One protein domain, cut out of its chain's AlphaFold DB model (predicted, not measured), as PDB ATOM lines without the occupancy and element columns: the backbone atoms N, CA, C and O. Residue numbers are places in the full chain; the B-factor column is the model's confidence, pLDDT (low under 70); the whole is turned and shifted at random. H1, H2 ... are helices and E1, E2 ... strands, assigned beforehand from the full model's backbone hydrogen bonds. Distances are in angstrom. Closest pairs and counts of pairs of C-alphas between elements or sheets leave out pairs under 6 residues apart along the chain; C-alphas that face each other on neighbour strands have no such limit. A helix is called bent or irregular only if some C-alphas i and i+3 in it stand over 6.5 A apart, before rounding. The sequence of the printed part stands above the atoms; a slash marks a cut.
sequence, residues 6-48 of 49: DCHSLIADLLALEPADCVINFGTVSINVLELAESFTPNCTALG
ATOM      1  N   ASP A   6     -41.738  28.400 -40.934       98.44
ATOM      2  CA  ASP A   6     -43.059  27.795 -40.722       98.44
ATOM      3  C   ASP A   6     -43.657  28.130 -39.346       98.44
ATOM      4  O   ASP A   6     -44.873  28.207 -39.196       98.44
ATOM      5  N   CYS A   7     -42.823  28.377 -38.329       98.12
ATOM      6  CA  CYS A   7     -43.311  28.829 -37.028       98.12
ATOM      7  C   CYS A   7     -43.820  30.273 -37.076       98.12
ATOM      8  O   CYS A   7     -44.801  30.575 -36.408       98.12
ATOM      9  N   HIS A   8     -43.186  31.153 -37.858       98.00
ATOM     10  CA  HIS A   8     -43.680  32.522 -38.059       98.00
ATOM     11  C   HIS A   8     -45.008  32.517 -38.810       98.00
ATOM     12  O   HIS A   8     -45.932  33.218 -38.408       98.00
ATOM     13  N   SER A   9     -45.128  31.680 -39.847       98.50
ATOM     14  CA  SER A   9     -46.395  31.482 -40.560       98.50
ATOM     15  C   SER A   9     -47.492  30.979 -39.625       98.50
ATOM     16  O   SER A   9     -48.561  31.576 -39.581       98.50
ATOM     17  N   LEU A  10     -47.207  29.968 -38.798       98.50
ATOM     18  CA  LEU A  10     -48.171  29.456 -37.822       98.50
ATOM     19  C   LEU A  10     -48.643  30.535 -36.832       98.50
ATOM     20  O   LEU A  10     -49.826  30.597 -36.516       98.50
ATOM     21  N   ILE A  11     -47.743  31.385 -36.331       98.44
ATOM     22  CA  ILE A  11     -48.113  32.467 -35.407       98.44
ATOM     23  C   ILE A  11     -48.969  33.529 -36.110       98.44
ATOM     24  O   ILE A  11     -49.947  33.998 -35.532       98.44
ATOM     25  N   ALA A  12     -48.646  33.875 -37.359       98.31
ATOM     26  CA  ALA A  12     -49.460  34.791 -38.154       98.31
ATOM     27  C   ALA A  12     -50.870  34.228 -38.410       98.31
ATOM     28  O   ALA A  12     -51.853  34.946 -38.235       98.31
ATOM     29  N   ASP A  13     -50.969  32.939 -38.744       98.50
ATOM     30  CA  ASP A  13     -52.247  32.249 -38.927       98.50
ATOM     31  C   ASP A  13     -53.058  32.208 -37.622       98.50
ATOM     32  O   ASP A  13     -54.269  32.413 -37.645       98.50
ATOM     33  N   LEU A  14     -52.406  32.011 -36.466       97.81
ATOM     34  CA  LEU A  14     -53.068  32.075 -35.159       97.81
ATOM     35  C   LEU A  14     -53.633  33.468 -34.866       97.81
ATOM     36  O   LEU A  14     -54.774  33.559 -34.426       97.81
ATOM     37  N   LEU A  15     -52.879  34.542 -35.124       98.31
ATOM     38  CA  LEU A  15     -53.369  35.916 -34.938       98.31
ATOM     39  C   LEU A  15     -54.549  36.234 -35.866       98.31
ATOM     40  O   LEU A  15     -55.485  36.914 -35.453       98.31
ATOM     41  N   ALA A  16     -54.542  35.707 -37.094       98.62
ATOM     42  CA  ALA A  16     -55.625  35.894 -38.059       98.62
ATOM     43  C   ALA A  16     -56.950  35.223 -37.647       98.62
ATOM     44  O   ALA A  16     -57.999  35.574 -38.183       98.62
ATOM     45  N   LEU A  17     -56.918  34.280 -36.698       98.25
ATOM     46  CA  LEU A  17     -58.115  33.676 -36.101       98.25
ATOM     47  C   LEU A  17     -58.727  34.518 -34.969       98.25
ATOM     48  O   LEU A  17     -59.725  34.092 -34.393       98.25
ATOM     49  N   GLU A  18     -58.136  35.673 -34.644       98.06
ATOM     50  CA  GLU A  18     -58.593  36.592 -33.592       98.06
ATOM     51  C   GLU A  18     -58.814  35.886 -32.234       98.06
ATOM     52  O   GLU A  18     -59.928  35.875 -31.698       98.06
ATOM     53  N   PRO A  19     -57.772  35.250 -31.656       97.62
ATOM     54  CA  PRO A  19     -57.907  34.541 -30.394       97.62
ATOM     55  C   PRO A  19     -58.294  35.515 -29.279       97.62
ATOM     56  O   PRO A  19     -57.738  36.606 -29.157       97.62
ATOM     57  N   ALA A  20     -59.244  35.106 -28.440       97.88
ATOM     58  CA  ALA A  20     -59.642  35.900 -27.287       97.88
ATOM     59  C   ALA A  20     -58.501  36.002 -26.262       97.88
ATOM     60  O   ALA A  20     -57.746  35.046 -26.065       97.88
ATOM     61  N   ASP A  21     -58.439  37.135 -25.560       98.19
ATOM     62  CA  ASP A  21     -57.556  37.335 -24.409       98.19
ATOM     63  C   ASP A  21     -58.069  36.536 -23.200       98.19
ATOM     64  O   ASP A  21     -58.760  37.046 -22.312       98.19
ATOM     65  N   CYS A  22     -57.840  35.225 -23.221       97.50
ATOM     66  CA  CYS A  22     -58.275  34.323 -22.170       97.50
ATOM     67  C   CYS A  22     -57.339  33.124 -22.013       97.50
ATOM     68  O   CYS A  22     -56.647  32.695 -22.937       97.50
ATOM     69  N   VAL A  23     -57.347  32.548 -20.810       98.06
ATOM     70  CA  VAL A  23     -56.598  31.325 -20.518       98.06
ATOM     71  C   VAL A  23     -57.426  30.114 -20.932       98.06
ATOM     72  O   VAL A  23     -58.475  29.830 -20.348       98.06
ATOM     73  N   ILE A  24     -56.922  29.366 -21.907       96.69
ATOM     74  CA  ILE A  24     -57.453  28.069 -22.309       96.69
ATOM     75  C   ILE A  24     -56.800  26.992 -21.443       96.69
ATOM     76  O   ILE A  24     -55.584  26.986 -21.250       96.69
ATOM     77  N   ASN A  25     -57.613  26.067 -20.933       97.38
ATOM     78  CA  ASN A  25     -57.146  24.943 -20.128       97.38
ATOM     79  C   ASN A  25     -57.299  23.638 -20.910       97.38
ATOM     80  O   ASN A  25     -58.403  23.282 -21.322       97.38
ATOM     81  N   PHE A  26     -56.198  22.912 -21.080       93.38
ATOM     82  CA  PHE A  26     -56.176  21.601 -21.717       93.38
ATOM     83  C   PHE A  26     -55.368  20.623 -20.857       93.38
ATOM     84  O   PHE A  26     -54.136  20.636 -20.839       93.38
ATOM     85  N   GLY A  27     -56.075  19.784 -20.095       95.38
ATOM     86  CA  GLY A  27     -55.454  18.919 -19.094       95.38
ATOM     87  C   GLY A  27     -54.778  19.745 -17.996       95.38
ATOM     88  O   GLY A  27     -55.446  20.474 -17.271       95.38
ATOM     89  N   THR A  28     -53.456  19.627 -17.882       96.50
ATOM     90  CA  THR A  28     -52.633  20.395 -16.929       96.50
ATOM     91  C   THR A  28     -52.009  21.648 -17.545       96.50
ATOM     92  O   THR A  28     -51.239  22.330 -16.875       96.50
ATOM     93  N   VAL A  29     -52.270  21.923 -18.826       95.88
ATOM     94  CA  VAL A  29     -51.735  23.095 -19.524       95.88
ATOM     95  C   VAL A  29     -52.745  24.231 -19.435       95.88
ATOM     96  O   VAL A  29     -53.905  24.059 -19.808       95.88
ATOM     97  N   SER A  30     -52.272  25.388 -18.988       97.75
ATOM     98  CA  SER A  30     -52.999  26.655 -18.996       97.75
ATOM     99  C   SER A  30     -52.217  27.638 -19.855       97.75
ATOM    100  O   SER A  30     -51.043  27.884 -19.581       97.75
ATOM    101  N   ILE A  31     -52.838  28.164 -20.911       97.62
ATOM    102  CA  ILE A  31     -52.168  29.050 -21.865       97.62
ATOM    103  C   ILE A  31     -53.110  30.136 -22.372       97.62
ATOM    104  O   ILE A  31     -54.268  29.862 -22.679       97.62
ATOM    105  N   ASN A  32     -52.600  31.357 -22.487       98.38
ATOM    106  CA  ASN A  32     -53.250  32.421 -23.235       98.38
ATOM    107  C   ASN A  32     -52.668  32.441 -24.654       98.38
ATOM    108  O   ASN A  32     -51.474  32.670 -24.842       98.38
ATOM    109  N   VAL A  33     -53.500  32.119 -25.647       98.06
ATOM    110  CA  VAL A  33     -53.052  31.984 -27.044       98.06
ATOM    111  C   VAL A  33     -52.776  33.343 -27.675       98.06
ATOM    112  O   VAL A  33     -51.821  33.455 -28.441       98.06
ATOM    113  N   LEU A  34     -53.565  34.365 -27.332       98.44
ATOM    114  CA  LEU A  34     -53.321  35.724 -27.804       98.44
ATOM    115  C   LEU A  34     -51.976  36.228 -27.277       98.44
ATOM    116  O   LEU A  34     -51.115  36.604 -28.066       98.44
ATOM    117  N   GLU A  35     -51.750  36.116 -25.966       98.38
ATOM    118  CA  GLU A  35     -50.488  36.520 -25.332       98.38
ATOM    119  C   GLU A  35     -49.286  35.757 -25.913       98.38
ATOM    120  O   GLU A  35     -48.246  36.351 -26.211       98.38
ATOM    121  N   LEU A  36     -49.419  34.443 -26.131       97.88
ATOM    122  CA  LEU A  36     -48.386  33.635 -26.783       97.88
ATOM    123  C   LEU A  36     -48.042  34.181 -28.176       97.88
ATOM    124  O   LEU A  36     -46.863  34.308 -28.514       97.88
ATOM    125  N   ALA A  37     -49.058  34.454 -28.993       98.12
ATOM    126  CA  ALA A  37     -48.871  34.854 -30.378       98.12
ATOM    127  C   ALA A  37     -48.311  36.282 -30.492       98.12
ATOM    128  O   ALA A  37     -47.357  36.507 -31.236       98.12
ATOM    129  N   GLU A  38     -48.831  37.229 -29.706       98.31
ATOM    130  CA  GLU A  38     -48.361  38.619 -29.688       98.31
ATOM    131  C   GLU A  38     -46.939  38.750 -29.131       98.31
ATOM    132  O   GLU A  38     -46.139  39.547 -29.627       98.31
ATOM    133  N   SER A  39     -46.583  37.939 -28.129       98.00
ATOM    134  CA  SER A  39     -45.245  37.961 -27.529       98.00
ATOM    135  C   SER A  39     -44.184  37.223 -28.347       98.00
ATOM    136  O   SER A  39     -42.993  37.398 -28.086       98.00
ATOM    137  N   PHE A  40     -44.566  36.436 -29.360       98.25
ATOM    138  CA  PHE A  40     -43.632  35.616 -30.134       98.25
ATOM    139  C   PHE A  40     -42.495  36.434 -30.765       98.25
ATOM    140  O   PHE A  40     -41.322  36.167 -30.495       98.25
ATOM    141  N   THR A  41     -42.821  37.458 -31.562       97.00
ATOM    142  CA  THR A  41     -41.817  38.301 -32.236       97.00
ATOM    143  C   THR A  41     -40.955  39.087 -31.240       97.00
ATOM    144  O   THR A  41     -39.730  39.013 -31.356       97.00
ATOM    145  N   PRO A  42     -41.519  39.786 -30.229       97.88
ATOM    146  CA  PRO A  42     -40.723  40.409 -29.170       97.88
ATOM    147  C   PRO A  42     -39.760  39.444 -28.471       97.88
ATOM    148  O   PRO A  42     -38.604  39.797 -28.244       97.88
ATOM    149  N   ASN A  43     -40.202  38.219 -28.177       98.00
ATOM    150  CA  ASN A  43     -39.371  37.211 -27.522       98.00
ATOM    151  C   ASN A  43     -38.228  36.734 -28.426       98.00
ATOM    152  O   ASN A  43     -37.112  36.560 -27.945       98.00
ATOM    153  N   CYS A  44     -38.464  36.571 -29.730       97.56
ATOM    154  CA  CYS A  44     -37.395  36.268 -30.683       97.56
ATOM    155  C   CYS A  44     -36.359  37.400 -30.754       97.56
ATOM    156  O   CYS A  44     -35.168  37.139 -30.587       97.56
ATOM    157  N   THR A  45     -36.814  38.654 -30.850       96.81
ATOM    158  CA  THR A  45     -35.935  39.834 -30.838       96.81
ATOM    159  C   THR A  45     -35.116  39.924 -29.546       96.81
ATOM    160  O   THR A  45     -33.926  40.227 -29.585       96.81
ATOM    161  N   ALA A  46     -35.720  39.629 -28.390       97.38
ATOM    162  CA  ALA A  46     -35.037  39.643 -27.093       97.38
ATOM    163  C   ALA A  46     -33.929  38.579 -26.983       97.38
ATOM    164  O   ALA A  46     -32.981  38.753 -26.217       97.38
ATOM    165  N   LEU A  47     -34.018  37.501 -27.767       95.12
ATOM    166  CA  LEU A  47     -32.968  36.486 -27.898       95.12
ATOM    167  C   LEU A  47     -31.867  36.884 -28.898       95.12
ATOM    168  O   LEU A  47     -30.906  36.134 -29.066       95.12
ATOM    169  N   GLY A  48     -31.988  38.046 -29.546       93.81
ATOM    170  CA  GLY A  48     -31.080  38.501 -30.599       93.81
ATOM    171  C   GLY A  48     -31.239  37.729 -31.910       93.81
ATOM    172  O   GLY A  48     -30.265  37.607 -32.654       93.81
TER     173      GLY A  48
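This is residues 6 to 48 of the 49 residues of an uncharacterized protein of Phytophthora parasitica (UniProt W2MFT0). A small hairpin of two strands, E1 and E2, sits at one end of the model; helix H2 leads away from it towards the other end, and the shorter helix H1 packs slantwise on residues 34 to 40 of H2. Residues 42 to 48, of which 42 to 46 belong to H2, stick out free. The printed part has 43 residues, with the named elements in the order H1, E1, E2, H2; the sheet, E1 - E2, is antiparallel and the class is mixed, helices and strands. The whole is only just loose, close to compact, with a radius of gyration of the C-alphas of 11.3 A, and spans 32 by 21 by 18 A.

Look first at E1, residues 23 to 26, and E2, residues 29 to 32, an antiparallel hairpin with 152 degrees between directions. Here N 24 and O 31 are 2.8 A apart and N 29 and O 26 are 3.0 A apart, within hydrogen-bond range. After E2 comes H2, residues 33 to 46, which is irregular: C-alphas 38 and 41 are 7.0 A apart. H1, residues 6 to 16, touches H2 at residues 34 to 40 alone; the closest C-alphas, of Ile 11 and Ala 37, are 5.6 A apart. The two helices run opposite ways at a steep tilt of 44 degrees. H1 and E2 are apart. Every O i to N i+4 pair is within hydrogen-bond range in H1, and 8 of 10 are in H2.

Find C-alpha 23 at (-56.598, 31.325, -20.518), where E1 begins; E1 is 9.8 A long and E2 10.2 A. H2 runs 19.6 A from C-alpha 33 to C-alpha 46 at (-35.037, 39.643, -27.093). H1 begins at C-alpha 6, (-43.059, 27.795, -40.722), and runs 15.2 A.

The C-alphas farthest apart, of Gly 27 and Gly 48, are 33.3 A apart. The printed part has no cut and no long link. Its mean pLDDT is 97.6, and no printed residue is under 70.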